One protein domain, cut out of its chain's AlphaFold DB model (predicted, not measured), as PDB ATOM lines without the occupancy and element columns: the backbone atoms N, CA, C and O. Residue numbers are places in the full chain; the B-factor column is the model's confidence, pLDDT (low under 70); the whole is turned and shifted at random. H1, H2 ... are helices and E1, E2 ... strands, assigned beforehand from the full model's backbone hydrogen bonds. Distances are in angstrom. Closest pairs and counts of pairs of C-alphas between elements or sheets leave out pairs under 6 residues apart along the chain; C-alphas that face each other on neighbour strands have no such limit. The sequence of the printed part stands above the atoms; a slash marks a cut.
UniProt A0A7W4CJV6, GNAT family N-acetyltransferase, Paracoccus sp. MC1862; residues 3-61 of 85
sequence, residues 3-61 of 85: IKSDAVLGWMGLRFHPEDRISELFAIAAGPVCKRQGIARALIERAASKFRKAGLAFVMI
ATOM      1  N   ILE A   3      11.096 -42.870 -34.844       83.69
ATOM      2  CA  ILE A   3      11.646 -42.054 -35.935       83.69
ATOM      3  C   ILE A   3      13.133 -42.386 -36.068       83.69
ATOM      4  O   ILE A   3      13.821 -42.507 -35.053       83.69
ATOM      5  N   LYS A   4      13.628 -42.529 -37.299       81.81
ATOM      6  CA  LYS A   4      15.059 -42.655 -37.600       81.81
ATOM      7  C   LYS A   4      15.359 -41.921 -38.900       81.81
ATOM      8  O   LYS A   4      14.693 -42.195 -39.891       81.81
ATOM      9  N   SER A   5      16.364 -41.044 -38.898       83.31
ATOM     10  CA  SER A   5      16.793 -40.302 -40.097       83.31
ATOM     11  C   SER A   5      15.612 -39.645 -40.835       83.31
ATOM     12  O   SER A   5      15.423 -39.887 -42.020       83.31
ATOM     13  N   ASP A   6      14.764 -38.919 -40.097       83.31
ATOM     14  CA  ASP A   6      13.510 -38.290 -40.559       83.31
ATOM     15  C   ASP A   6      12.429 -39.216 -41.147       83.31
ATOM     16  O   ASP A   6      11.348 -38.761 -41.517       83.31
ATOM     17  N   ALA A   7      12.637 -40.534 -41.136       77.06
ATOM     18  CA  ALA A   7      11.617 -41.507 -41.497       77.06
ATOM     19  C   ALA A   7      10.821 -41.967 -40.265       77.06
ATOM     20  O   ALA A   7      11.385 -42.417 -39.259       77.06
ATOM     21  N   VAL A   8       9.488 -41.922 -40.360       80.69
ATOM     22  CA  VAL A   8       8.600 -42.564 -39.381       80.69
ATOM     23  C   VAL A   8       8.635 -44.072 -39.612       80.69
ATOM     24  O   VAL A   8       8.120 -44.582 -40.601       80.69
ATOM     25  N   LEU A   9       9.246 -44.794 -38.675       79.38
ATOM     26  CA  LEU A   9       9.379 -46.253 -38.736       79.38
ATOM     27  C   LEU A   9       8.154 -46.977 -38.163       79.38
ATOM     28  O   LEU A   9       7.873 -48.126 -38.506       79.38
ATOM     29  N   GLY A  10       7.409 -46.303 -37.290       78.75
ATOM     30  CA  GLY A  10       6.147 -46.804 -36.773       78.75
ATOM     31  C   GLY A  10       5.516 -45.886 -35.738       78.75
ATOM     32  O   GLY A  10       6.170 -45.034 -35.126       78.75
ATOM     33  N   TRP A  11       4.226 -46.067 -35.516       78.31
ATOM     34  CA  TRP A  11       3.459 -45.287 -34.562       78.31
ATOM     35  C   TRP A  11       2.423 -46.149 -33.847       78.31
ATOM     36  O   TRP A  11       2.140 -47.282 -34.234       78.31
ATOM     37  N   MET A  12       1.937 -45.611 -32.733       76.69
ATOM     38  CA  MET A  12       0.965 -46.260 -31.873       76.69
ATOM     39  C   MET A  12       0.006 -45.208 -31.336       76.69
ATOM     40  O   MET A  12       0.459 -44.169 -30.843       76.69
ATOM     41  N   GLY A  13      -1.287 -45.492 -31.447       77.31
ATOM     42  CA  GLY A  13      -2.361 -44.713 -30.849       77.31
ATOM     43  C   GLY A  13      -2.679 -45.243 -29.455       77.31
ATOM     44  O   GLY A  13      -2.916 -46.439 -29.292       77.31
ATOM     45  N   LEU A  14      -2.663 -44.356 -28.460       77.50
ATOM     46  CA  LEU A  14      -3.036 -44.664 -27.082       77.50
ATOM     47  C   LEU A  14      -4.253 -43.829 -26.695       77.50
ATOM     48  O   LEU A  14      -4.292 -42.634 -26.997       77.50
ATOM     49  N   ARG A  15      -5.200 -44.435 -25.985       76.88
ATOM     50  CA  ARG A  15      -6.351 -43.760 -25.390       76.88
ATOM     51  C   ARG A  15      -6.360 -43.995 -23.886       76.88
ATOM     52  O   ARG A  15      -6.025 -45.080 -23.418       76.88
ATOM     53  N   PHE A  16      -6.708 -42.958 -23.137       75.50
ATOM     54  CA  PHE A  16      -6.732 -42.980 -21.680       75.50
ATOM     55  C   PHE A  16      -8.170 -42.777 -21.211       75.50
ATOM     56  O   PHE A  16      -8.795 -41.787 -21.584       75.50
ATOM     57  N   HIS A  17      -8.658 -43.698 -20.384       74.38
ATOM     58  CA  HIS A  17      -9.955 -43.633 -19.717       74.38
ATOM     59  C   HIS A  17      -9.698 -43.451 -18.214       74.38
ATOM     60  O   HIS A  17      -9.588 -44.436 -17.480       74.38
ATOM     61  N   PRO A  18      -9.494 -42.202 -17.746       68.88
ATOM     62  CA  PRO A  18      -9.108 -41.938 -16.360       68.88
ATOM     63  C   PRO A  18     -10.185 -42.359 -15.354       68.88
ATOM     64  O   PRO A  18      -9.843 -42.763 -14.247       68.88
ATOM     65  N   GLU A  19     -11.457 -42.316 -15.753       73.25
ATOM     66  CA  GLU A  19     -12.602 -42.678 -14.909       73.25
ATOM     67  C   GLU A  19     -12.615 -44.180 -14.581       73.25
ATOM     68  O   GLU A  19     -12.756 -44.565 -13.422       73.25
ATOM     69  N   ASP A  20     -12.325 -45.022 -15.574       65.00
ATOM     70  CA  ASP A  20     -12.274 -46.481 -15.417       65.00
ATOM     71  C   ASP A  20     -10.894 -46.992 -14.979       65.00
ATOM     72  O   ASP A  20     -10.705 -48.181 -14.723       65.00
ATOM     73  N   ARG A  21      -9.899 -46.097 -14.898       66.12
ATOM     74  CA  ARG A  21      -8.472 -46.425 -14.731       66.12
ATOM     75  C   ARG A  21      -7.944 -47.398 -15.796       66.12
ATOM     76  O   ARG A  21      -7.018 -48.174 -15.541       66.12
ATOM     77  N   ILE A  22      -8.500 -47.326 -17.004       64.19
ATOM     78  CA  ILE A  22      -8.142 -48.180 -18.141       64.19
ATOM     79  C   ILE A  22      -7.402 -47.359 -19.192       64.19
ATOM     80  O   ILE A  22      -7.612 -46.159 -19.373       64.19
ATOM     81  N   SER A  23      -6.490 -48.006 -19.901       63.88
ATOM     82  CA  SER A  23      -5.901 -47.459 -21.114       63.88
ATOM     83  C   SER A  23      -5.932 -48.461 -22.253       63.88
ATOM     84  O   SER A  23      -5.681 -49.650 -22.053       63.88
ATOM     85  N   GLU A  24      -6.190 -47.948 -23.449       70.62
ATOM     86  CA  GLU A  24      -6.330 -48.712 -24.680       70.62
ATOM     87  C   GLU A  24      -5.176 -48.391 -25.637       70.62
ATOM     88  O   GLU A  24      -4.818 -47.230 -25.860       70.62
ATOM     89  N   LEU A  25      -4.609 -49.434 -26.236       70.12
ATOM     90  CA  LEU A  25      -3.845 -49.334 -27.477       70.12
ATOM     91  C   LEU A  25      -4.796 -49.693 -28.618       70.12
ATOM     92  O   LEU A  25      -5.185 -50.851 -28.715       70.12
ATOM     93  N   PHE A  26      -5.155 -48.709 -29.446       65.56
ATOM     94  CA  PHE A  26      -6.180 -48.865 -30.495       65.56
ATOM     95  C   PHE A  26      -5.601 -48.956 -31.913       65.56
ATOM     96  O   PHE A  26      -6.304 -49.272 -32.865       65.56
ATOM     97  N   ALA A  27      -4.316 -48.632 -32.089       65.31
ATOM     98  CA  ALA A  27      -3.653 -48.721 -33.384       65.31
ATOM     99  C   ALA A  27      -2.155 -48.950 -33.215       65.31
ATOM    100  O   ALA A  27      -1.500 -48.274 -32.415       65.31
ATOM    101  N   ILE A  28      -1.600 -49.851 -34.021       67.62
ATOM    102  CA  ILE A  28      -0.162 -50.006 -34.214       67.62
ATOM    103  C   ILE A  28       0.116 -50.145 -35.708       67.62
ATOM    104  O   ILE A  28      -0.431 -51.012 -36.378       67.62
ATOM    105  N   ALA A  29       0.980 -49.285 -36.237       69.38
ATOM    106  CA  ALA A  29       1.439 -49.383 -37.614       69.38
ATOM    107  C   ALA A  29       2.961 -49.280 -37.629       69.38
ATOM    108  O   ALA A  29       3.540 -48.353 -37.059       69.38
ATOM    109  N   ALA A  30       3.615 -50.241 -38.271       66.94
ATOM    110  CA  ALA A  30       5.050 -50.233 -38.513       66.94
ATOM    111  C   ALA A  30       5.288 -50.326 -40.020       66.94
ATOM    112  O   ALA A  30       4.605 -51.092 -40.704       66.94
ATOM    113  N   GLY A  31       6.240 -49.551 -40.542       62.03
ATOM    114  CA  GLY A  31       6.560 -49.576 -41.969       62.03
ATOM    115  C   GLY A  31       6.973 -50.984 -42.437       62.03
ATOM    116  O   GLY A  31       7.494 -51.766 -41.639       62.03
ATOM    117  N   PRO A  32       6.800 -51.337 -43.723       57.06
ATOM    118  CA  PRO A  32       7.095 -52.680 -44.240       57.06
ATOM    119  C   PRO A  32       8.557 -53.112 -44.031       57.06
ATOM    120  O   PRO A  32       8.819 -54.287 -43.781       57.06
ATOM    121  N   VAL A  33       9.493 -52.156 -44.016       52.62
ATOM    122  CA  VAL A  33      10.928 -52.361 -43.722       52.62
ATOM    123  C   VAL A  33      11.175 -52.792 -42.262       52.62
ATOM    124  O   VAL A  33      12.227 -53.325 -41.925       52.62
ATOM    125  N   CYS A  34      10.188 -52.600 -41.383       51.97
ATOM    126  CA  CYS A  34      10.286 -52.817 -39.942       51.97
ATOM    127  C   CYS A  34       9.733 -54.177 -39.486       51.97
ATOM    128  O   CYS A  34       9.842 -54.510 -38.299       51.97
ATOM    129  N   LYS A  35       9.162 -54.985 -40.398       49.31
ATOM    130  CA  LYS A  35       8.795 -56.374 -40.090       49.31
ATOM    131  C   LYS A  35      10.076 -57.105 -39.655       49.31
ATOM    132  O   LYS A  35      11.020 -57.200 -40.429       49.31
ATOM    133  N   ARG A  36      10.097 -57.607 -38.409       57.19
ATOM    134  CA  ARG A  36      11.224 -58.288 -37.715       57.19
ATOM    135  C   ARG A  36      12.302 -57.414 -37.048       57.19
ATOM    136  O   ARG A  36      13.280 -57.967 -36.564       57.19
ATOM    137  N   GLN A  37      12.121 -56.097 -36.919       60.44
ATOM    138  CA  GLN A  37      13.108 -55.225 -36.242       60.44
ATOM    139  C   GLN A  37      12.763 -54.863 -34.782       60.44
ATOM    140  O   GLN A  37      13.356 -53.960 -34.203       60.44
ATOM    141  N   GLY A  38      11.768 -55.513 -34.170       72.00
ATOM    142  CA  GLY A  38      11.411 -55.271 -32.763       72.00
ATOM    143  C   GLY A  38      10.758 -53.911 -32.468       72.00
ATOM    144  O   GLY A  38      10.444 -53.631 -31.317       72.00
ATOM    145  N   ILE A  39      10.483 -53.081 -33.480       75.56
ATOM    146  CA  ILE A  39       9.883 -51.745 -33.305       75.56
ATOM    147  C   ILE A  39       8.496 -51.827 -32.664       75.56
ATOM    148  O   ILE A  39       8.205 -51.072 -31.741       75.56
ATOM    149  N   ALA A  40       7.663 -52.781 -33.090       69.81
ATOM    150  CA  ALA A  40       6.359 -53.009 -32.471       69.81
ATOM    151  C   ALA A  40       6.498 -53.338 -30.974       69.81
ATOM    152  O   ALA A  40       5.838 -52.720 -30.141       69.81
ATOM    153  N   ARG A  41       7.437 -54.226 -30.624       75.62
ATOM    154  CA  ARG A  41       7.745 -54.576 -29.232       75.62
ATOM    155  C   ARG A  41       8.217 -53.362 -28.427       75.62
ATOM    156  O   ARG A  41       7.692 -53.124 -27.346       75.62
ATOM    157  N   ALA A  42       9.133 -52.561 -28.967       81.31
ATOM    158  CA  ALA A  42       9.624 -51.352 -28.303       81.31
ATOM    159  C   ALA A  42       8.512 -50.309 -28.078       81.31
ATOM    160  O   ALA A  42       8.478 -49.639 -27.043       81.31
ATOM    161  N   LEU A  43       7.577 -50.175 -29.025       77.88
ATOM    162  CA  LEU A  43       6.416 -49.297 -28.872       77.88
ATOM    163  C   LEU A  43       5.461 -49.810 -27.781       77.88
ATOM    164  O   LEU A  43       5.044 -49.013 -26.939       77.88
ATOM    165  N   ILE A  44       5.183 -51.119 -27.741       75.50
ATOM    166  CA  ILE A  44       4.349 -51.761 -26.707       75.50
ATOM    167  C   ILE A  44       4.984 -51.609 -25.319       75.50
ATOM    168  O   ILE A  44       4.321 -51.163 -24.385       75.50
ATOM    169  N   GLU A  45       6.276 -51.912 -25.167       82.44
ATOM    170  CA  GLU A  45       6.990 -51.782 -23.888       82.44
ATOM    171  C   GLU A  45       6.966 -50.335 -23.374       82.44
ATOM    172  O   GLU A  45       6.739 -50.088 -22.182       82.44
ATOM    173  N   ARG A  46       7.128 -49.358 -24.278       83.50
ATOM    174  CA  ARG A  46       7.058 -47.935 -23.931       83.50
ATOM    175  C   ARG A  46       5.646 -47.494 -23.546       83.50
ATOM    176  O   ARG A  46       5.510 -46.709 -22.607       83.50
ATOM    177  N   ALA A  47       4.614 -47.985 -24.229       77.38
ATOM    178  CA  ALA A  47       3.222 -47.725 -23.869       77.38
ATOM    179  C   ALA A  47       2.884 -48.320 -22.495       77.38
ATOM    180  O   ALA A  47       2.448 -47.598 -21.602       77.38
ATOM    181  N   ALA A  48       3.218 -49.592 -22.272       75.75
ATOM    182  CA  ALA A  48       2.999 -50.271 -21.000       75.75
ATOM    183  C   ALA A  48       3.729 -49.574 -19.836       75.75
ATOM    184  O   ALA A  48       3.180 -49.443 -18.744       75.75
ATOM    185  N   SER A  49       4.949 -49.068 -20.061       82.62
ATOM    186  CA  SER A  49       5.666 -48.255 -19.067       82.62
ATOM    187  C   SER A  49       4.922 -46.962 -18.718       82.62
ATOM    188  O   SER A  49       4.818 -46.617 -17.541       82.62
ATOM    189  N   LYS A  50       4.363 -46.259 -19.715       80.06
ATOM    190  CA  LYS A  50       3.557 -45.051 -19.478       80.06
ATOM    191  C   LYS A  50       2.296 -45.353 -18.670       80.06
ATOM    192  O   LYS A  50       2.008 -44.621 -17.730       80.06
ATOM    193  N   PHE A  51       1.592 -46.435 -18.987       75.75
ATOM    194  CA  PHE A  51       0.361 -46.802 -18.282       75.75
ATOM    195  C   PHE A  51       0.614 -47.232 -16.840       75.75
ATOM    196  O   PHE A  51      -0.059 -46.741 -15.938       75.75
ATOM    197  N   ARG A  52       1.667 -48.025 -16.594       77.88
ATOM    198  CA  ARG A  52       2.087 -48.368 -15.226       77.88
ATOM    199  C   ARG A  52       2.414 -47.130 -14.393       77.88
ATOM    200  O   ARG A  52       1.984 -47.044 -13.251       77.88
ATOM    201  N   LYS A  53       3.137 -46.156 -14.962       81.38
ATOM    202  CA  LYS A  53       3.440 -44.886 -14.275       81.38
ATOM    203  C   LYS A  53       2.190 -44.058 -13.969       81.38
ATOM    204  O   LYS A  53       2.196 -43.317 -12.997       81.38
ATOM    205  N   ALA A  54       1.147 -44.184 -14.783       76.38
ATOM    206  CA  ALA A  54      -0.130 -43.512 -14.571       76.38
ATOM    207  C   ALA A  54      -1.074 -44.278 -13.620       76.38
ATOM    208  O   ALA A  54      -2.169 -43.797 -13.350       76.38
ATOM    209  N   GLY A  55      -0.680 -45.458 -13.121       77.06
ATOM    210  CA  GLY A  55      -1.536 -46.304 -12.283       77.06
ATOM    211  C   GLY A  55      -2.708 -46.943 -13.037       77.06
ATOM    212  O   GLY A  55      -3.695 -47.324 -12.411       77.06
ATOM    213  N   LEU A  56      -2.616 -47.036 -14.367       70.69
ATOM    214  CA  LEU A  56      -3.699 -47.500 -15.232       70.69
ATOM    215  C   LEU A  56      -3.487 -48.957 -15.645       70.69
ATOM    216  O   LEU A  56      -2.373 -49.366 -15.994       70.69
ATOM    217  N   ALA A  57      -4.574 -49.726 -15.640       65.44
ATOM    218  CA  ALA A  57      -4.613 -51.052 -16.237       65.44
ATOM    219  C   ALA A  57      -4.542 -50.930 -17.768       65.44
ATOM    220  O   ALA A  57      -5.151 -50.040 -18.363       65.44
ATOM    221  N   PHE A  58      -3.778 -51.811 -18.413       64.19
ATOM    222  CA  PHE A  58      -3.545 -51.774 -19.855       64.19
ATOM    223  C   PHE A  58      -4.347 -52.865 -20.568       64.19
ATOM    224  O   PHE A  58      -4.229 -54.036 -20.210       64.19
ATOM    225  N   VAL A  59      -5.105 -52.484 -21.597       61.53
ATOM    226  CA  VAL A  59      -5.831 -53.398 -22.485       61.53
ATOM    227  C   VAL A  59      -5.300 -53.221 -23.907       61.53
ATOM    228  O   VAL A  59      -5.185 -52.107 -24.421       61.53
ATOM    229  N   MET A  60      -4.938 -54.337 -24.537       60.22
ATOM    230  CA  MET A  60      -4.484 -54.375 -25.923       60.22
ATOM    231  C   MET A  60      -5.674 -54.718 -26.818       60.22
ATOM    232  O   MET A  60      -6.260 -55.784 -26.652       60.22
ATOM    233  N   ILE A  61      -6.020 -53.828 -27.750       56.50
ATOM    234  CA  ILE A  61      -7.058 -54.067 -28.753       56.50
ATOM    235  C   ILE A  61      -6.359 -54.154 -30.111       56.50
ATOM    236  O   ILE A  61      -5.797 -53.183 -30.612       56.50
TER     237      ILE A  61
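AT A GLANCE: This is residues 3 to 61 of the 85 residues of the protein "GNAT family N-acetyltransferase" of Paracoccus sp. MC1862 (UniProt A0A7W4CJV6). A long two-stranded hairpin, E1 and E2, is widened at one end by the short strand E3, and the single helix H1 covers one face of this twisted sheet, running lengthwise over E2. The printed part has 59 residues, with the order E1, E2, H1, E3 along it; the mixed sheet has the order E1, E2, E3, with E1 and E2 antiparallel and E2 and E3 parallel. The class is mixed, helices and strands. The whole is only just loose, close to compact, with a radius of gyration of the C-alphas of 12.6 A, and elongated, spanning 38 by 20 by 19 A.

IN THESE COORDINATES: Start at Ile 3: residues 3 to 4 pair, antiparallel, with residues 7 to 8 of E1, which is residues 7 to 17. Find C-alpha 7 at (11.617, -41.507, -41.497); from there E1 runs 30.7 A. After a tight link comes E2, residues 22 to 30, 24.4 A long. A short link leads to H1, residues 39 to 53, which begins at C-alpha 39 at (9.883, -51.745, -33.305) and is 21.2 A long. After another tight link, E3, residues 57 to 60, ends at C-alpha 60 at (-4.484, -54.375, -25.923).

HOW THE PARTS SIT: Look first at the hairpin of E1 and E2, at 164 degrees, where N 11 and O 29 are 2.8 A apart, within hydrogen-bond range. On the other side of E2, edge strand E3 stands at 35 degrees to it, with N 23 and O 57 at 2.9 A. E1 and E3 are apart. H1 is on the sheet at a height of 8.1 A, over E2 and along the strands, at 16 degrees to E2 on the local plane. Its closest C-alphas to E2 are those of Ala 40 and Ala 30, 6.8 A apart. E2, H1 and E3 form a strand-helix-strand unit, two parallel neighbour strands with a helix between them in the chain, and its crossover is right-handed. With H1 on one face, there are two layers, helix and sheet. In H1 every O i to N i+4 pair is within hydrogen-bond range.

THE WHOLE: Look to Ser 5 and Glu 19 for the two C-alphas farthest apart, 38.8 A. The printed part has no cut and no long link. Mean pLDDT of the printed part is 71.7; it is under 70 at 23 residues, among them 26 to 37 and 57 to 61.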